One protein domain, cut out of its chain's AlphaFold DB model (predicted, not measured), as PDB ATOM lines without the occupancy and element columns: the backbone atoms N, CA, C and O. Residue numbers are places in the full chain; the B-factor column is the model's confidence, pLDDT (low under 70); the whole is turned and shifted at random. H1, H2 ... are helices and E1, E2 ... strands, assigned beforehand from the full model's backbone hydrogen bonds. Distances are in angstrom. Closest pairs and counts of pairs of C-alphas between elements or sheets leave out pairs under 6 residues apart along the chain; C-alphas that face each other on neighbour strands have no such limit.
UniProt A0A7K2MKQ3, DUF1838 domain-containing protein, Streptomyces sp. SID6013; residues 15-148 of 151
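This is residues 15 to 148 of the 151 residues of the protein "DUF1838 domain-containing protein" of Streptomyces sp. SID6013 (UniProt A0A7K2MKQ3). A long, twisted wall of five antiparallel strands, E1 to E5, makes the body, and a helical tail after E5 folds back beyond one side of it without packing on the strands. In this tail H2 and H3 form a small pair away from the sheet, the free-standing residues 130 to 138 stick out, and H4 follows near the end of the sheet where the long links E2 to E3 and E4 to E5 lie; the short H1 is at the sheet's other end. The printed part has 134 residues, with four named helices and five named strands along the chain as E1 E2 E3 H1 E4 E5 H2 H3 H4; the class is mixed, and the sheet's order is E1 E2 E3 E4 E5. The whole is loose, with a radius of gyration of the C-alphas of 18.6 A and spans of 53 by 38 by 27 A.

E1, residues 15 to 17, and E2, residues 20 to 32, form a hairpin, with N 15 and O 22 at 2.8 A. E3, residues 48 to 60, forms a hairpin with E2, antiparallel at 169 degrees, with N 23 and O 57 at 2.8 A. E1 E2 E3 are a meander, each strand the antiparallel neighbour of the one before. E4, residues 74 to 81, is antiparallel to E3, with N 54 and O 78 at 2.8 A. E5, residues 96 to 103, forms a hairpin with E4, with N 77 and O 100 at 2.9 A. E1 and E5 are the edge strands. H1, residues 61 to 64, only grazes the sheet. H2, residues 113 to 122, and H3, residues 124 to 127, touch; their closest C-alphas, those of Ile 119 and Phe 126, are 6.5 A apart. H4, residues 140 to 147, is apart from H2 and from H3. H2, H3 and H4 are not on the sheet. In H2 and H4 every O i to N i+4 pair is within hydrogen-bond range; H1 and H3 are too short for such a pair.

E1 begins at C-alpha 15 (19.971, -2.939, 111.489). E2 is 38.1 A long, E3 39.0 A, E4 23.2 A and E5 22.8 A. H2 begins at C-alpha 113 (17.348, 8.932, 78.788) and is 14.3 A long. H4, 10.8 A long, ends at C-alpha 147 (-1.630, 27.598, 91.048).

The C-alphas farthest apart, those of Ala 38 and Ala 62, are 53.7 A apart. The printed part has no cut. The links E2 to E3, E4 to E5 and H3 to H4 are long. The mean pLDDT of the printed part is 95.4, and no printed residue is under 70.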
ATOM      1  N   THR A  15      20.086  -1.487 111.358       97.00
ATOM      2  CA  THR A  15      19.971  -2.939 111.489       97.00
ATOM      3  C   THR A  15      21.082  -3.589 110.683       97.00
ATOM      4  O   THR A  15      21.256  -3.285 109.502       97.00
ATOM      5  N   ASP A  16      21.827  -4.481 111.326       96.62
ATOM      6  CA  ASP A  16      22.821  -5.320 110.669       96.62
ATOM      7  C   ASP A  16      22.150  -6.451 109.890       96.62
ATOM      8  O   ASP A  16      21.403  -7.249 110.453       96.62
ATOM      9  N   LEU A  17      22.432  -6.514 108.589       96.44
ATOM     10  CA  LEU A  17      21.907  -7.500 107.646       96.44
ATOM     11  C   LEU A  17      23.072  -8.198 106.937       96.44
ATOM     12  O   LEU A  17      23.238  -8.046 105.734       96.44
ATOM     13  N   ASP A  18      23.917  -8.878 107.714       94.19
ATOM     14  CA  ASP A  18      25.056  -9.693 107.261       94.19
ATOM     15  C   ASP A  18      25.837  -9.121 106.054       94.19
ATOM     16  O   ASP A  18      25.591  -9.428 104.889       94.19
ATOM     17  N   GLY A  19      26.779  -8.217 106.337       95.25
ATOM     18  CA  GLY A  19      27.562  -7.510 105.314       95.25
ATOM     19  C   GLY A  19      26.907  -6.228 104.783       95.25
ATOM     20  O   GLY A  19      27.597  -5.391 104.191       95.25
ATOM     21  N   GLN A  20      25.618  -6.011 105.057       97.31
ATOM     22  CA  GLN A  20      24.922  -4.744 104.824       97.31
ATOM     23  C   GLN A  20      24.443  -4.102 106.129       97.31
ATOM     24  O   GLN A  20      24.171  -4.776 107.120       97.31
ATOM     25  N   VAL A  21      24.310  -2.778 106.106       97.69
ATOM     26  CA  VAL A  21      23.655  -1.996 107.157       97.69
ATOM     27  C   VAL A  21      22.407  -1.360 106.555       97.69
ATOM     28  O   VAL A  21      22.490  -0.664 105.539       97.69
ATOM     29  N   CYS A  22      21.257  -1.610 107.178       97.75
ATOM     30  CA  CYS A  22      19.993  -0.963 106.852       97.75
ATOM     31  C   CYS A  22      19.763   0.226 107.782       97.75
ATOM     32  O   CYS A  22      19.713   0.048 108.995       97.75
ATOM     33  N   PHE A  23      19.577   1.415 107.219       96.25
ATOM     34  CA  PHE A  23      19.113   2.606 107.922       96.25
ATOM     35  C   PHE A  23      17.609   2.740 107.707       96.25
ATOM     36  O   PHE A  23      17.170   2.838 106.558       96.25
ATOM     37  N   SER A  24      16.838   2.768 108.789       94.62
ATOM     38  CA  SER A  24      15.374   2.833 108.735       94.62
ATOM     39  C   SER A  24      14.878   4.160 109.295       94.62
ATOM     40  O   SER A  24      15.358   4.611 110.333       94.62
ATOM     41  N   LEU A  25      13.947   4.809 108.593       92.50
ATOM     42  CA  LEU A  25      13.289   6.018 109.080       92.50
ATOM     43  C   LEU A  25      11.781   5.908 108.881       92.50
ATOM     44  O   LEU A  25      11.292   5.906 107.750       92.50
ATOM     45  N   GLU A  26      11.045   5.898 109.983       92.19
ATOM     46  CA  GLU A  26       9.594   6.008 110.000       92.19
ATOM     47  C   GLU A  26       9.189   7.434 110.378       92.19
ATOM     48  O   GLU A  26       9.477   7.926 111.469       92.19
ATOM     49  N   ILE A  27       8.504   8.114 109.460       91.38
ATOM     50  CA  ILE A  27       8.153   9.527 109.589       91.38
ATOM     51  C   ILE A  27       6.627   9.661 109.570       91.38
ATOM     52  O   ILE A  27       6.022   9.822 108.503       91.38
ATOM     53  N   PRO A  28       5.966   9.588 110.739       92.88
ATOM     54  CA  PRO A  28       4.569   9.966 110.856       92.88
ATOM     55  C   PRO A  28       4.452  11.490 110.765       92.88
ATOM     56  O   PRO A  28       5.020  12.241 111.560       92.88
ATOM     57  N   LEU A  29       3.689  11.963 109.788       92.88
ATOM     58  CA  LEU A  29       3.470  13.379 109.531       92.88
ATOM     59  C   LEU A  29       2.090  13.781 110.036       92.88
ATOM     60  O   LEU A  29       1.086  13.189 109.646       92.88
ATOM     61  N   ALA A  30       2.039  14.837 110.843       93.69
ATOM     62  CA  ALA A  30       0.812  15.526 111.221       93.69
ATOM     63  C   ALA A  30       1.105  17.024 111.358       93.69
ATOM     64  O   ALA A  30       1.889  17.433 112.212       93.69
ATOM     65  N   TYR A  31       0.532  17.848 110.483       93.00
ATOM     66  CA  TYR A  31       0.708  19.305 110.514       93.00
ATOM     67  C   TYR A  31      -0.482  20.013 109.844       93.00
ATOM     68  O   TYR A  31      -1.240  19.358 109.122       93.00
ATOM     69  N   PRO A  32      -0.677  21.328 110.071       95.06
ATOM     70  CA  PRO A  32      -1.745  22.079 109.417       95.06
ATOM     71  C   PRO A  32      -1.690  21.924 107.895       95.06
ATOM     72  O   PRO A  32      -0.635  22.095 107.283       95.06
ATOM     73  N   SER A  33      -2.820  21.573 107.288       94.44
ATOM     74  CA  SER A  33      -2.915  21.415 105.842       94.44
ATOM     75  C   SER A  33      -2.664  22.760 105.152       94.44
ATOM     76  O   SER A  33      -3.301  23.754 105.511       94.44
ATOM     77  N   PRO A  34      -1.808  22.819 104.113       94.62
ATOM     78  CA  PRO A  34      -1.685  24.018 103.286       94.62
ATOM     79  C   PRO A  34      -2.976  24.369 102.531       94.62
ATOM     80  O   PRO A  34      -3.100  25.496 102.049       94.62
ATOM     81  N   LEU A  35      -3.914  23.416 102.438       96.06
ATOM     82  CA  LEU A  35      -5.229  23.532 101.813       96.06
ATOM     83  C   LEU A  35      -6.326  23.365 102.885       96.06
ATOM     84  O   LEU A  35      -6.763  22.234 103.123       96.06
ATOM     85  N   PRO A  36      -6.764  24.441 103.563       95.50
ATOM     86  CA  PRO A  36      -7.865  24.375 104.524       95.50
ATOM     87  C   PRO A  36      -9.147  23.857 103.865       95.50
ATOM     88  O   PRO A  36      -9.484  24.281 102.759       95.50
ATOM     89  N   ALA A  37      -9.880  22.967 104.529       95.50
ATOM     90  CA  ALA A  37     -11.040  22.299 103.936       95.50
ATOM     91  C   ALA A  37     -12.148  23.285 103.538       95.50
ATOM     92  O   ALA A  37     -12.758  23.126 102.485       95.50
ATOM     93  N   ALA A  38     -12.343  24.349 104.321       96.06
ATOM     94  CA  ALA A  38     -13.313  25.400 104.016       96.06
ATOM     95  C   ALA A  38     -13.002  26.161 102.713       96.06
ATOM     96  O   ALA A  38     -13.919  26.620 102.041       96.06
ATOM     97  N   GLN A  39     -11.721  26.291 102.350       96.75
ATOM     98  CA  GLN A  39     -11.287  26.969 101.121       96.75
ATOM     99  C   GLN A  39     -11.147  25.999  99.940       96.75
ATOM    100  O   GLN A  39     -11.257  26.409  98.789       96.75
ATOM    101  N   TYR A  40     -10.902  24.715 100.218       96.69
ATOM    102  CA  TYR A  40     -10.608  23.684  99.221       96.69
ATOM    103  C   TYR A  40     -11.455  22.417  99.440       96.69
ATOM    104  O   TYR A  40     -10.885  21.336  99.631       96.69
ATOM    105  N   PRO A  41     -12.797  22.499  99.411       94.81
ATOM    106  CA  PRO A  41     -13.668  21.387  99.804       94.81
ATOM    107  C   PRO A  41     -13.483  20.126  98.942       94.81
ATOM    108  O   PRO A  41     -13.571  19.010  99.450       94.81
ATOM    109  N   GLU A  42     -13.160  20.273  97.654       95.62
ATOM    110  CA  GLU A  42     -12.931  19.132  96.750       95.62
ATOM    111  C   GLU A  42     -11.485  18.610  96.760       95.62
ATOM    112  O   GLU A  42     -11.224  17.458  96.396       95.62
ATOM    113  N   HIS A  43     -10.530  19.439  97.189       96.44
ATOM    114  CA  HIS A  43      -9.091  19.180  97.049       96.44
ATOM    115  C   HIS A  43      -8.389  18.889  98.378       96.44
ATOM    116  O   HIS A  43      -7.224  18.485  98.384       96.44
ATOM    117  N   SER A  44      -9.078  19.080  99.503       95.81
ATOM    118  CA  SER A  44      -8.536  18.873 100.840       95.81
ATOM    119  C   SER A  44      -9.117  17.634 101.507       95.81
ATOM    120  O   SER A  44     -10.322  17.405 101.484       95.81
ATOM    121  N   ALA A  45      -8.247  16.861 102.152       94.94
ATOM    122  CA  ALA A  45      -8.637  15.752 103.020       94.94
ATOM    123  C   ALA A  45      -8.932  16.190 104.468       94.94
ATOM    124  O   ALA A  45      -9.198  15.348 105.324       94.94
ATOM    125  N   GLY A  46      -8.849  17.493 104.759       95.31
ATOM    126  CA  GLY A  46      -9.078  18.074 106.080       95.31
ATOM    127  C   GLY A  46      -8.038  19.133 106.456       95.31
ATOM    128  O   GLY A  46      -7.037  19.328 105.768       95.31
ATOM    129  N   ASP A  47      -8.251  19.791 107.596       96.62
ATOM    130  CA  ASP A  47      -7.389  20.893 108.065       96.62
ATOM    131  C   ASP A  47      -6.052  20.432 108.657       96.62
ATOM    132  O   ASP A  47      -5.142  21.230 108.873       96.62
ATOM    133  N   THR A  48      -5.889  19.133 108.894       95.62
ATOM    134  CA  THR A  48      -4.600  18.532 109.245       95.62
ATOM    135  C   THR A  48      -4.186  17.568 108.150       95.62
ATOM    136  O   THR A  48      -4.840  16.547 107.930       95.62
ATOM    137  N   TYR A  49      -3.054  17.856 107.515       94.62
ATOM    138  CA  TYR A  49      -2.406  16.897 106.642       94.62
ATOM    139  C   TYR A  49      -1.804  15.777 107.492       94.62
ATOM    140  O   TYR A  49      -1.039  16.038 108.426       94.62
ATOM    141  N   ARG A  50      -2.129  14.531 107.140       94.88
ATOM    142  CA  ARG A  50      -1.557  13.327 107.745       94.88
ATOM    143  C   ARG A  50      -0.989  12.420 106.675       94.88
ATOM    144  O   ARG A  50      -1.650  12.186 105.671       94.88
ATOM    145  N   ALA A  51       0.205  11.901 106.901       95.75
ATOM    146  CA  ALA A  51       0.815  10.895 106.043       95.75
ATOM    147  C   ALA A  51       1.819  10.068 106.843       95.75
ATOM    148  O   ALA A  51       2.208  10.444 107.947       95.75
ATOM    149  N   LEU A  52       2.242   8.956 106.263       96.31
ATOM    150  CA  LEU A  52       3.323   8.137 106.781       96.31
ATOM    151  C   LEU A  52       4.341   7.943 105.669       96.31
ATOM    152  O   LEU A  52       3.964   7.543 104.568       96.31
ATOM    153  N   GLU A  53       5.606   8.214 105.959       95.44
ATOM    154  CA  GLU A  53       6.719   7.875 105.079       95.44
ATOM    155  C   GLU A  53       7.624   6.865 105.778       95.44
ATOM    156  O   GLU A  53       7.957   7.026 106.950       95.44
ATOM    157  N   LEU A  54       7.981   5.806 105.063       96.56
ATOM    158  CA  LEU A  54       8.810   4.708 105.542       96.56
ATOM    159  C   LEU A  54       9.995   4.593 104.592       96.56
ATOM    160  O   LEU A  54       9.811   4.297 103.409       96.56
ATOM    161  N   PHE A  55      11.192   4.852 105.098       96.12
ATOM    162  CA  PHE A  55      12.428   4.775 104.334       96.12
ATOM    163  C   PHE A  55      13.282   3.624 104.830       96.12
ATOM    164  O   PHE A  55      13.437   3.430 106.034       96.12
ATOM    165  N   GLN A  56      13.894   2.922 103.886       97.19
ATOM    166  CA  GLN A  56      15.003   2.022 104.150       97.19
ATOM    167  C   GLN A  56      16.127   2.335 103.172       97.19
ATOM    168  O   GLN A  56      15.894   2.410 101.964       97.19
ATOM    169  N   PHE A  57      17.339   2.488 103.688       97.50
ATOM    170  CA  PHE A  57      18.558   2.615 102.898       97.50
ATOM    171  C   PHE A  57      19.501   1.479 103.260       97.50
ATOM    172  O   PHE A  57      19.775   1.262 104.433       97.50
ATOM    173  N   PHE A  58      20.024   0.786 102.259       98.00
ATOM    174  CA  PHE A  58      20.929  -0.342 102.437       98.00
ATOM    175  C   PHE A  58      22.279   0.021 101.832       98.00
ATOM    176  O   PHE A  58      22.348   0.364 100.650       98.00
ATOM    177  N   ALA A  59      23.334  -0.062 102.635       97.81
ATOM    178  CA  ALA A  59      24.714   0.150 102.207       97.81
ATOM    179  C   ALA A  59      25.585  -1.027 102.650       97.81
ATOM    180  O   ALA A  59      25.298  -1.670 103.665       97.81
ATOM    181  N   HIS A  60      26.661  -1.314 101.917       97.50
ATOM    182  CA  HIS A  60      27.625  -2.314 102.362       97.50
ATOM    183  C   HIS A  60      28.410  -1.796 103.569       97.50
ATOM    184  O   HIS A  60      28.867  -0.653 103.601       97.50
ATOM    185  N   ARG A  61      28.608  -2.666 104.561       96.25
ATOM    186  CA  ARG A  61      29.347  -2.338 105.787       96.25
ATOM    187  C   ARG A  61      30.789  -1.908 105.500       96.25
ATOM    188  O   ARG A  61      31.299  -1.025 106.182       96.25
ATOM    189  N   ALA A  62      31.422  -2.506 104.490       96.25
ATOM    190  CA  ALA A  62      32.779  -2.154 104.075       96.25
ATOM    191  C   ALA A  62      32.878  -0.708 103.557       96.25
ATOM    192  O   ALA A  62      33.817  -0.001 103.915       96.25
ATOM    193  N   ASP A  63      31.885  -0.244 102.793       96.31
ATOM    194  CA  ASP A  63      31.879   1.116 102.242       96.31
ATOM    195  C   ASP A  63      31.740   2.167 103.349       96.31
ATOM    196  O   ASP A  63      32.380   3.216 103.305       96.31
ATOM    197  N   LEU A  64      30.936   1.869 104.376       94.69
ATOM    198  CA  LEU A  64      30.706   2.756 105.522       94.69
ATOM    199  C   LEU A  64      31.938   2.933 106.421       94.69
ATOM    200  O   LEU A  64      32.005   3.908 107.165       94.69
ATOM    201  N   ALA A  65      32.898   2.007 106.374       93.38
ATOM    202  CA  ALA A  65      34.156   2.119 107.111       93.38
ATOM    203  C   ALA A  65      35.181   3.031 106.407       93.38
ATOM    204  O   ALA A  65      36.206   3.379 106.994       93.38
ATOM    205  N   GLY A  66      34.930   3.394 105.145       93.88
ATOM    206  CA  GLY A  66      35.807   4.247 104.354       93.88
ATOM    207  C   GLY A  66      35.659   5.744 104.667       93.88
ATOM    208  O   GLY A  66      34.682   6.172 105.277       93.88
ATOM    209  N   PRO A  67      36.600   6.587 104.198       95.50
ATOM    210  CA  PRO A  67      36.570   8.036 104.420       95.50
ATOM    211  C   PRO A  67      35.652   8.788 103.438       95.50
ATOM    212  O   PRO A  67      35.635  10.020 103.426       95.50
ATOM    213  N   ALA A  68      34.950   8.078 102.549       94.75
ATOM    214  CA  ALA A  68      34.166   8.698 101.492       94.75
ATOM    215  C   ALA A  68      32.976   9.485 102.078       94.75
ATOM    216  O   ALA A  68      32.256   8.968 102.930       94.75
ATOM    217  N   PRO A  69      32.689  10.705 101.583       90.94
ATOM    218  CA  PRO A  69      31.578  11.524 102.080       90.94
ATOM    219  C   PRO A  69      30.194  10.966 101.709       90.94
ATOM    220  O   PRO A  69      29.168  11.482 102.143       90.94
ATOM    221  N   GLY A  70      30.143   9.926 100.879       92.50
ATOM    222  CA  GLY A  70      28.938   9.175 100.595       92.50
ATOM    223  C   GLY A  70      29.275   7.856  99.919       92.50
ATOM    224  O   GLY A  70      30.250   7.761  99.182       92.50
ATOM    225  N   VAL A  71      28.419   6.864 100.131       96.38
ATOM    226  CA  VAL A  71      28.611   5.488  99.658       96.38
ATOM    227  C   VAL A  71      27.525   5.099  98.656       96.38
ATOM    228  O   VAL A  71      26.492   5.785  98.599       96.38
ATOM    229  N   PRO A  72      27.726   4.043  97.851       96.75
ATOM    230  CA  PRO A  72      26.637   3.389  97.141       96.75
ATOM    231  C   PRO A  72      25.552   2.945  98.125       96.75
ATOM    232  O   PRO A  72      25.838   2.481  99.228       96.75
ATOM    233  N   ALA A  73      24.292   3.100  97.731       97.44
ATOM    234  CA  ALA A  73      23.170   2.647  98.537       97.44
ATOM    235  C   ALA A  73      21.994   2.263  97.646       97.44
ATOM    236  O   ALA A  73      21.709   2.940  96.655       97.44
ATOM    237  N   THR A  74      21.282   1.209  98.025       98.19
ATOM    238  CA  THR A  74      19.935   0.930  97.514       98.19
ATOM    239  C   THR A  74      18.900   1.450  98.497       98.19
ATOM    240  O   THR A  74      19.179   1.558  99.688       98.19
ATOM    241  N   MET A  75      17.705   1.776  98.017       97.38
ATOM    242  CA  MET A  75      16.629   2.276  98.862       97.38
ATOM    243  C   MET A  75      15.290   1.607  98.570       97.38
ATOM    244  O   MET A  75      15.003   1.229  97.431       97.38
ATOM    245  N   SER A  76      14.461   1.554  99.604       97.75
ATOM    246  CA  SER A  76      13.017   1.383  99.519       97.75
ATOM    247  C   SER A  76      12.352   2.593 100.165       97.75
ATOM    248  O   SER A  76      12.806   3.088 101.198       97.75
ATOM    249  N   TRP A  77      11.283   3.082  99.550       97.69
ATOM    250  CA  TRP A  77      10.475   4.159 100.100       97.69
ATOM    251  C   TRP A  77       9.003   3.834  99.915       97.69
ATOM    252  O   TRP A  77       8.532   3.625  98.795       97.69
ATOM    253  N   THR A  78       8.275   3.808 101.024       98.31
ATOM    254  CA  THR A  78       6.823   3.684 101.024       98.31
ATOM    255  C   THR A  78       6.209   4.948 101.585       98.31
ATOM    256  O   THR A  78       6.656   5.460 102.609       98.31
ATOM    257  N   ARG A  79       5.149   5.436 100.944       96.94
ATOM    258  CA  ARG A  79       4.354   6.542 101.472       96.94
ATOM    259  C   ARG A  79       2.879   6.205 101.441       96.94
ATOM    260  O   ARG A  79       2.360   5.785 100.412       96.94
ATOM    261  N   LEU A  80       2.207   6.469 102.554       97.62
ATOM    262  CA  LEU A  80       0.754   6.512 102.645       97.62
ATOM    263  C   LEU A  80       0.334   7.967 102.808       97.62
ATOM    264  O   LEU A  80       0.802   8.654 103.718       97.62
ATOM    265  N   SER A  81      -0.531   8.455 101.927       95.94
ATOM    266  CA  SER A  81      -1.034   9.827 102.001       95.94
ATOM    267  C   SER A  81      -2.487   9.924 101.556       95.94
ATOM    268  O   SER A  81      -2.996   8.997 100.927       95.94
ATOM    269  N   PRO A  82      -3.157  11.061 101.801       96.12
ATOM    270  CA  PRO A  82      -4.442  11.338 101.187       96.12
ATOM    271  C   PRO A  82      -4.304  11.425  99.665       96.12
ATOM    272  O   PRO A  82      -3.190  11.458  99.121       96.12
ATOM    273  N   TRP A  83      -5.442  11.508  98.981       97.25
ATOM    274  CA  TRP A  83      -5.481  11.874  97.570       97.25
ATOM    275  C   TRP A  83      -4.713  13.176  97.331       97.25
ATOM    276  O   TRP A  83      -4.841  14.133  98.099       97.25
ATOM    277  N   VAL A  84      -3.912  13.220  96.266       96.69
ATOM    278  CA  VAL A  84      -3.240  14.462  95.871       96.69
ATOM    279  C   VAL A  84      -4.268  15.477  95.352       96.69
ATOM    280  O   VAL A  84      -5.261  15.075  94.738       96.69
ATOM    281  N   PRO A  85      -4.052  16.789  95.568       96.56
ATOM    282  CA  PRO A  85      -5.099  17.798  95.382       96.56
ATOM    283  C   PRO A  85      -5.732  17.816  93.984       96.56
ATOM    284  O   PRO A  85      -6.954  17.900  93.852       96.56
ATOM    285  N   TRP A  86      -4.923  17.645  92.935       96.44
ATOM    286  CA  TRP A  86      -5.379  17.667  91.538       96.44
ATOM    287  C   TRP A  86      -6.289  16.494  91.149       96.44
ATOM    288  O   TRP A  86      -6.843  16.494  90.057       96.44
ATOM    289  N   MET A  87      -6.478  15.499  92.020       97.50
ATOM    290  CA  MET A  87      -7.441  14.425  91.778       97.50
ATOM    291  C   MET A  87      -8.890  14.826  92.094       97.50
ATOM    292  O   MET A  87      -9.792  14.100  91.685       97.50
ATOM    293  N   ALA A  88      -9.125  15.930  92.821       96.44
ATOM    294  CA  ALA A  88     -10.460  16.356  93.277       96.44
ATOM    295  C   ALA A  88     -11.219  15.219  94.005       96.44
ATOM    296  O   ALA A  88     -12.309  14.770  93.626       96.44
ATOM    297  N   ARG A  89     -10.553  14.651  95.017       96.81
ATOM    298  CA  ARG A  89     -11.036  13.522  95.832       96.81
ATOM    299  C   ARG A  89     -10.865  13.768  97.334       96.81
ATOM    300  O   ARG A  89     -10.940  12.817  98.098       96.81
ATOM    301  N   GLY A  90     -10.651  15.012  97.763       91.88
ATOM    302  CA  GLY A  90     -10.281  15.361  99.138       91.88
ATOM    303  C   GLY A  90     -11.204  14.763 100.205       91.88
ATOM    304  O   GLY A  90     -10.742  14.028 101.071       91.88
ATOM    305  N   GLY A  91     -12.516  14.978 100.081       90.25
ATOM    306  CA  GLY A  91     -13.511  14.430 101.012       90.25
ATOM    307  C   GLY A  91     -13.835  12.939 100.838       90.25
ATOM    308  O   GLY A  91     -14.712  12.431 101.534       90.25
ATOM    309  N   ARG A  92     -13.198  12.224  99.898       95.38
ATOM    310  CA  ARG A  92     -13.471  10.796  99.679       95.38
ATOM    311  C   ARG A  92     -12.593   9.923 100.575       95.38
ATOM    312  O   ARG A  92     -11.397  10.192 100.684       95.38
ATOM    313  N   PRO A  93     -13.138   8.830 101.139       93.81
ATOM    314  CA  PRO A  93     -12.330   7.879 101.891       93.81
ATOM    315  C   PRO A  93     -11.225   7.287 101.005       93.81
ATOM    316  O   PRO A  93     -11.398   7.114  99.795       93.81
ATOM    317  N   GLY A  94     -10.088   6.966 101.620       93.94
ATOM    318  CA  GLY A  94      -8.921   6.403 100.944       93.94
ATOM    319  C   GLY A  94      -7.807   7.419 100.694       93.94
ATOM    320  O   GLY A  94      -7.719   8.457 101.348       93.94
ATOM    321  N   GLY A  95      -6.918   7.076  99.769       95.94
ATOM    322  CA  GLY A  95      -5.721   7.849  99.475       95.94
ATOM    323  C   GLY A  95      -4.781   7.093  98.546       95.94
ATOM    324  O   GLY A  95      -5.206   6.220  97.790       95.94
ATOM    325  N   LEU A  96      -3.498   7.429  98.608       97.12
ATOM    326  CA  LEU A  96      -2.463   6.850  97.763       97.12
ATOM    327  C   LEU A  96      -1.450   6.069  98.595       97.12
ATOM    328  O   LEU A  96      -1.010   6.524  99.652       97.12
ATOM    329  N   ALA A  97      -1.068   4.910  98.063       97.81
ATOM    330  CA  ALA A  97       0.067   4.127  98.520       97.81
ATOM    331  C   ALA A  97       1.149   4.159  97.438       97.81
ATOM    332  O   ALA A  97       0.947   3.682  96.321       97.81
ATOM    333  N   TYR A  98       2.295   4.734  97.773       97.31
ATOM    334  CA  TYR A  98       3.484   4.742  96.932       97.31
ATOM    335  C   TYR A  98       4.416   3.645  97.420       97.31
ATOM    336  O   TYR A  98       4.684   3.578  98.616       97.31
ATOM    337  N   HIS A  99       4.913   2.812  96.508       97.56
ATOM    338  CA  HIS A  99       5.866   1.750  96.819       97.56
ATOM    339  C   HIS A  99       7.034   1.804  95.837       97.56
ATOM    340  O   HIS A  99       6.977   1.289  94.716       97.56
ATOM    341  N   CYS A 100       8.092   2.476  96.267       97.62
ATOM    342  CA  CYS A 100       9.222   2.868  95.448       97.62
ATOM    343  C   CYS A 100      10.482   2.116  95.874       97.62
ATOM    344  O   CYS A 100      10.659   1.763  97.037       97.62
ATOM    345  N   ARG A 101      11.379   1.896  94.916       97.50
ATOM    346  CA  ARG A 101      12.711   1.336  95.148       97.50
ATOM    347  C   ARG A 101      13.706   1.984  94.203       97.50
ATOM    348  O   ARG A 101      13.320   2.430  93.122       97.50
ATOM    349  N   GLY A 102      14.969   2.024  94.588       96.94
ATOM    350  CA  GLY A 102      15.993   2.649  93.767       96.94
ATOM    351  C   GLY A 102      17.398   2.406  94.279       96.94
ATOM    352  O   GLY A 102      17.617   1.658  95.229       96.94
ATOM    353  N   ARG A 103      18.352   3.069  93.635       97.12
ATOM    354  CA  ARG A 103      19.746   3.115  94.057       97.12
ATOM    355  C   ARG A 103      20.297   4.515  93.872       97.12
ATOM    356  O   ARG A 103      19.792   5.279  93.048       97.12
ATOM    357  N   LYS A 104      21.354   4.826  94.608       96.06
ATOM    358  CA  LYS A 104      22.195   5.978  94.320       96.06
ATOM    359  C   LYS A 104      22.869   5.774  92.958       96.06
ATOM    360  O   LYS A 104      23.353   4.680  92.657       96.06
ATOM    361  N   LEU A 105      22.838   6.822  92.145       95.25
ATOM    362  CA  LEU A 105      23.562   6.911  90.881       95.25
ATOM    363  C   LEU A 105      24.841   7.717  91.104       95.25
ATOM    364  O   LEU A 105      24.846   8.653  91.909       95.25
ATOM    365  N   ASP A 106      25.889   7.378  90.371       92.75
ATOM    366  CA  ASP A 106      27.196   8.031  90.454       92.75
ATOM    367  C   ASP A 106      27.259   9.283  89.576       92.75
ATOM    368  O   ASP A 106      27.995  10.226  89.867       92.75
ATOM    369  N   ALA A 107      26.454   9.327  88.511       93.38
ATOM    370  CA  ALA A 107      26.423  10.448  87.585       93.38
ATOM    371  C   ALA A 107      25.025  10.704  87.015       93.38
ATOM    372  O   ALA A 107      24.228   9.787  86.813       93.38
ATOM    373  N   TYR A 108      24.755  11.963  86.649       95.31
ATOM    374  CA  TYR A 108      23.521  12.336  85.946       95.31
ATOM    375  C   TYR A 108      23.337  11.535  84.651       95.31
ATOM    376  O   TYR A 108      22.212  11.234  84.282       95.31
ATOM    377  N   THR A 109      24.420  11.138  83.979       96.06
ATOM    378  CA  THR A 109      24.378  10.324  82.753       96.06
ATOM    379  C   THR A 109      23.774   8.935  82.948       96.06
ATOM    380  O   THR A 109      23.303   8.367  81.968       96.06
ATOM    381  N   GLU A 110      23.739   8.408  84.175       96.75
ATOM    382  CA  GLU A 110      23.065   7.142  84.492       96.75
ATOM    383  C   GLU A 110      21.539   7.285  84.626       96.75
ATOM    384  O   GLU A 110      20.822   6.284  84.657       96.75
ATOM    385  N   VAL A 111      21.014   8.513  84.713       96.19
ATOM    386  CA  VAL A 111      19.566   8.747  84.733       96.19
ATOM    387  C   VAL A 111      18.974   8.293  83.387       96.19
ATOM    388  O   VAL A 111      19.528   8.642  82.335       96.19
ATOM    389  N   PRO A 112      17.833   7.566  83.383       96.44
ATOM    390  CA  PRO A 112      17.192   7.111  82.154       96.44
ATOM    391  C   PRO A 112      17.016   8.236  81.134       96.44
ATOM    392  O   PRO A 112      16.586   9.339  81.476       96.44
ATOM    393  N   GLU A 113      17.327   7.944  79.871       97.75
ATOM    394  CA  GLU A 113      17.348   8.932  78.788       97.75
ATOM    395  C   GLU A 113      16.046   9.727  78.691       97.75
ATOM    396  O   GLU A 113      16.086  10.952  78.643       97.75
ATOM    397  N   ARG A 114      14.891   9.053  78.774       97.81
ATOM    398  CA  ARG A 114      13.574   9.705  78.758       97.81
ATOM    399  C   ARG A 114      13.445  10.796  79.825       97.81
ATOM    400  O   ARG A 114      12.917  11.868  79.548       97.81
ATOM    401  N   THR A 115      13.930  10.533  81.037       97.25
ATOM    402  CA  THR A 115      13.913  11.509  82.133       97.25
ATOM    403  C   THR A 115      14.880  12.654  81.847       97.25
ATOM    404  O   THR A 115      14.518  13.813  82.033       97.25
ATOM    405  N   ARG A 116      16.084  12.357  81.340       97.75
ATOM    406  CA  ARG A 116      17.063  13.394  80.977       97.75
ATOM    407  C   ARG A 116      16.571  14.302  79.852       97.75
ATOM    408  O   ARG A 116      16.804  15.505  79.929       97.75
ATOM    409  N   ALA A 117      15.888  13.749  78.852       98.12
ATOM    410  CA  ALA A 117      15.297  14.498  77.747       98.12
ATOM    411  C   ALA A 117      14.215  15.465  78.250       98.12
ATOM    412  O   ALA A 117      14.283  16.657  77.970       98.12
ATOM    413  N   HIS A 118      13.295  14.982  79.092       98.12
ATOM    414  CA  HIS A 118      12.268  15.827  79.705       98.12
ATOM    415  C   HIS A 118      12.871  16.955  80.563       98.12
ATOM    416  O   HIS A 118      12.431  18.101  80.492       98.12
ATOM    417  N   ILE A 119      13.910  16.652  81.351       97.75
ATOM    418  CA  ILE A 119      14.641  17.663  82.129       97.75
ATOM    419  C   ILE A 119      15.280  18.695  81.197       97.75
ATOM    420  O   ILE A 119      15.147  19.887  81.449       97.75
ATOM    421  N   ALA A 120      15.953  18.270  80.129       97.69
ATOM    422  CA  ALA A 120      16.613  19.183  79.200       97.69
ATOM    423  C   ALA A 120      15.622  20.128  78.499       97.69
ATOM    424  O   ALA A 120      15.936  21.304  78.326       97.69
ATOM    425  N   GLU A 121      14.442  19.628  78.132       98.38
ATOM    426  CA  GLU A 121      13.420  20.393  77.417       98.38
ATOM    427  C   GLU A 121      12.673  21.386  78.319       98.38
ATOM    428  O   GLU A 121      12.472  22.537  77.934       98.38
ATOM    429  N   HIS A 122      12.277  20.973  79.528       97.94
ATOM    430  CA  HIS A 122      11.364  21.772  80.355       97.94
ATOM    431  C   HIS A 122      12.019  22.391  81.593       97.94
ATOM    432  O   HIS A 122      11.603  23.460  82.046       97.94
ATOM    433  N   HIS A 123      13.027  21.731  82.170       95.75
ATOM    434  CA  HIS A 123      13.598  22.102  83.468       95.75
ATOM    435  C   HIS A 123      15.122  21.875  83.551       95.75
ATOM    436  O   HIS A 123      15.593  21.156  84.443       95.75
ATOM    437  N   PRO A 124      15.930  22.493  82.666       96.56
ATOM    438  CA  PRO A 124      17.363  22.203  82.542       96.56
ATOM    439  C   PRO A 124      18.164  22.480  83.822       96.56
ATOM    440  O   PRO A 124      19.244  21.916  84.015       96.56
ATOM    441  N   GLN A 125      17.634  23.296  84.738       93.62
ATOM    442  CA  GLN A 125      18.229  23.536  86.051       93.62
ATOM    443  C   GLN A 125      18.387  22.259  86.893       93.62
ATOM    444  O   GLN A 125      19.310  22.193  87.700       93.62
ATOM    445  N   PHE A 126      17.551  21.231  86.693       94.06
ATOM    446  CA  PHE A 126      17.631  19.974  87.448       94.06
ATOM    447  C   PHE A 126      18.703  19.004  86.933       94.06
ATOM    448  O   PHE A 126      18.932  17.962  87.542       94.06
ATOM    449  N   ALA A 127      19.418  19.350  85.858       95.81
ATOM    450  CA  ALA A 127      20.562  18.570  85.384       95.81
ATOM    451  C   ALA A 127      21.834  18.771  86.235       95.81
ATOM    452  O   ALA A 127      22.853  18.125  85.988       95.81
ATOM    453  N   ARG A 128      21.823  19.699  87.204       94.50
ATOM    454  CA  ARG A 128      22.973  20.011  88.065       94.50
ATOM    455  C   ARG A 128      22.530  20.205  89.509       94.50
ATOM    456  O   ARG A 128      21.457  20.737  89.770       94.50
ATOM    457  N   ALA A 129      23.395  19.821  90.445       90.56
ATOM    458  CA  ALA A 129      23.159  20.077  91.860       90.56
ATOM    459  C   ALA A 129      23.088  21.596  92.145       90.56
ATOM    460  O   ALA A 129      23.871  22.366  91.567       90.56
ATOM    461  N   PRO A 130      22.186  22.044  93.035       90.38
ATOM    462  CA  PRO A 130      22.106  23.444  93.430       90.38
ATOM    463  C   PRO A 130      23.381  23.876  94.167       90.38
ATOM    464  O   PRO A 130      23.971  23.117  94.929       90.38
ATOM    465  N   ARG A 131      23.809  25.126  93.949       92.94
ATOM    466  CA  ARG A 131      25.010  25.703  94.593       92.94
ATOM    467  C   ARG A 131      24.722  26.438  95.897       92.94
ATOM    468  O   ARG A 131      25.647  26.779  96.625       92.94
ATOM    469  N   LYS A 132      23.456  26.761  96.142       92.12
ATOM    470  CA  LYS A 132      22.996  27.490  97.321       92.12
ATOM    471  C   LYS A 132      21.814  26.743  97.906       92.12
ATOM    472  O   LYS A 132      20.981  26.240  97.156       92.12
ATOM    473  N   TRP A 133      21.764  26.696  99.229       89.00
ATOM    474  CA  TRP A 133      20.585  26.237  99.946       89.00
ATOM    475  C   TRP A 133      19.428  27.218  99.733       89.00
ATOM    476  O   TRP A 133      19.650  28.429  99.658       89.00
ATOM    477  N   SER A 134      18.208  26.698  99.645       88.00
ATOM    478  CA  SER A 134      16.985  27.491  99.545       88.00
ATOM    479  C   SER A 134      15.893  26.859 100.392       88.00
ATOM    480  O   SER A 134      15.707  25.646 100.347       88.00
ATOM    481  N   GLU A 135      15.152  27.689 101.113       87.62
ATOM    482  CA  GLU A 135      13.994  27.301 101.912       87.62
ATOM    483  C   GLU A 135      12.947  28.436 101.889       87.62
ATOM    484  O   GLU A 135      13.325  29.592 101.663       87.62
ATOM    485  N   PRO A 136      11.646  28.146 102.094       88.00
ATOM    486  CA  PRO A 136      11.069  26.830 102.371       88.00
ATOM    487  C   PRO A 136      11.050  25.915 101.139       88.00
ATOM    488  O   PRO A 136      10.951  26.372 100.002       88.00
ATOM    489  N   ASN A 137      11.125  24.610 101.386       87.38
ATOM    490  CA  ASN A 137      10.912  23.595 100.365       87.38
ATOM    491  C   ASN A 137       9.434  23.536  99.969       87.38
ATOM    492  O   ASN A 137       8.537  23.709 100.800       87.38
ATOM    493  N   GLU A 138       9.193  23.255  98.693       91.00
ATOM    494  CA  GLU A 138       7.855  23.146  98.127       91.00
ATOM    495  C   GLU A 138       7.288  21.727  98.295       91.00
ATOM    496  O   GLU A 138       8.002  20.724  98.266       91.00
ATOM    497  N   THR A 139       5.972  21.641  98.462       92.69
ATOM    498  CA  THR A 139       5.205  20.391  98.530       92.69
ATOM    499  C   THR A 139       4.127  20.383  97.456       92.69
ATOM    500  O   THR A 139       3.670  21.434  97.013       92.69
ATOM    501  N   SER A 140       3.617  19.202  97.104       93.50
ATOM    502  CA  SER A 140       2.482  19.077  96.178       93.50
ATOM    503  C   SER A 140       1.264  19.923  96.591       93.50
ATOM    504  O   SER A 140       0.562  20.437  95.727       93.50
ATOM    505  N   TRP A 141       1.029  20.108  97.897       94.88
ATOM    506  CA  TRP A 141      -0.074  20.921  98.426       94.88
ATOM    507  C   TRP A 141       0.199  22.424  98.320       94.88
ATOM    508  O   TRP A 141      -0.686  23.178  97.920       94.88
ATOM    509  N   THR A 142       1.412  22.870  98.657       95.06
ATOM    510  CA  THR A 142       1.783  24.294  98.558       95.06
ATOM    511  C   THR A 142       1.880  24.750  97.103       95.06
ATOM    512  O   THR A 142       1.371  25.822  96.778       95.06
ATOM    513  N   TYR A 143       2.412  23.911  96.208       95.44
ATOM    514  CA  TYR A 143       2.430  24.196  94.773       95.44
ATOM    515  C   TYR A 143       1.019  24.238  94.180       95.44
ATOM    516  O   TYR A 143       0.681  25.167  93.449       95.44
ATOM    517  N   PHE A 144       0.152  23.285  94.547       96.81
ATOM    518  CA  PHE A 144      -1.242  23.304  94.098       96.81
ATOM    519  C   PHE A 144      -1.956  24.595  94.514       96.81
ATOM    520  O   PHE A 144      -2.597  25.223  93.676       96.81
ATOM    521  N   ARG A 145      -1.795  25.029  95.773       96.44
ATOM    522  CA  ARG A 145      -2.331  26.307  96.272       96.44
ATOM    523  C   ARG A 145      -1.807  27.511  95.496       96.44
ATOM    524  O   ARG A 145      -2.552  28.448  95.249       96.44
ATOM    525  N   LYS A 146      -0.526  27.508  95.128       96.25
ATOM    526  CA  LYS A 146       0.080  28.592  94.345       96.25
ATOM    527  C   LYS A 146      -0.572  28.732  92.967       96.25
ATOM    528  O   LYS A 146      -0.735  29.851  92.495       96.25
ATOM    529  N   LEU A 147      -0.936  27.614  92.340       96.88
ATOM    530  CA  LEU A 147      -1.630  27.598  91.048       96.88
ATOM    531  C   LEU A 147      -3.142  27.838  91.170       96.88
ATOM    532  O   LEU A 147      -3.758  28.308  90.221       96.88
ATOM    533  N   ASN A 148      -3.727  27.521  92.326       96.56
ATOM    534  CA  ASN A 148      -5.158  27.620  92.605       96.56
ATOM    535  C   ASN A 148      -5.356  28.409  93.907       96.56
ATOM    536  O   ASN A 148      -5.639  27.801  94.942       96.56
TER     537      ASN A 148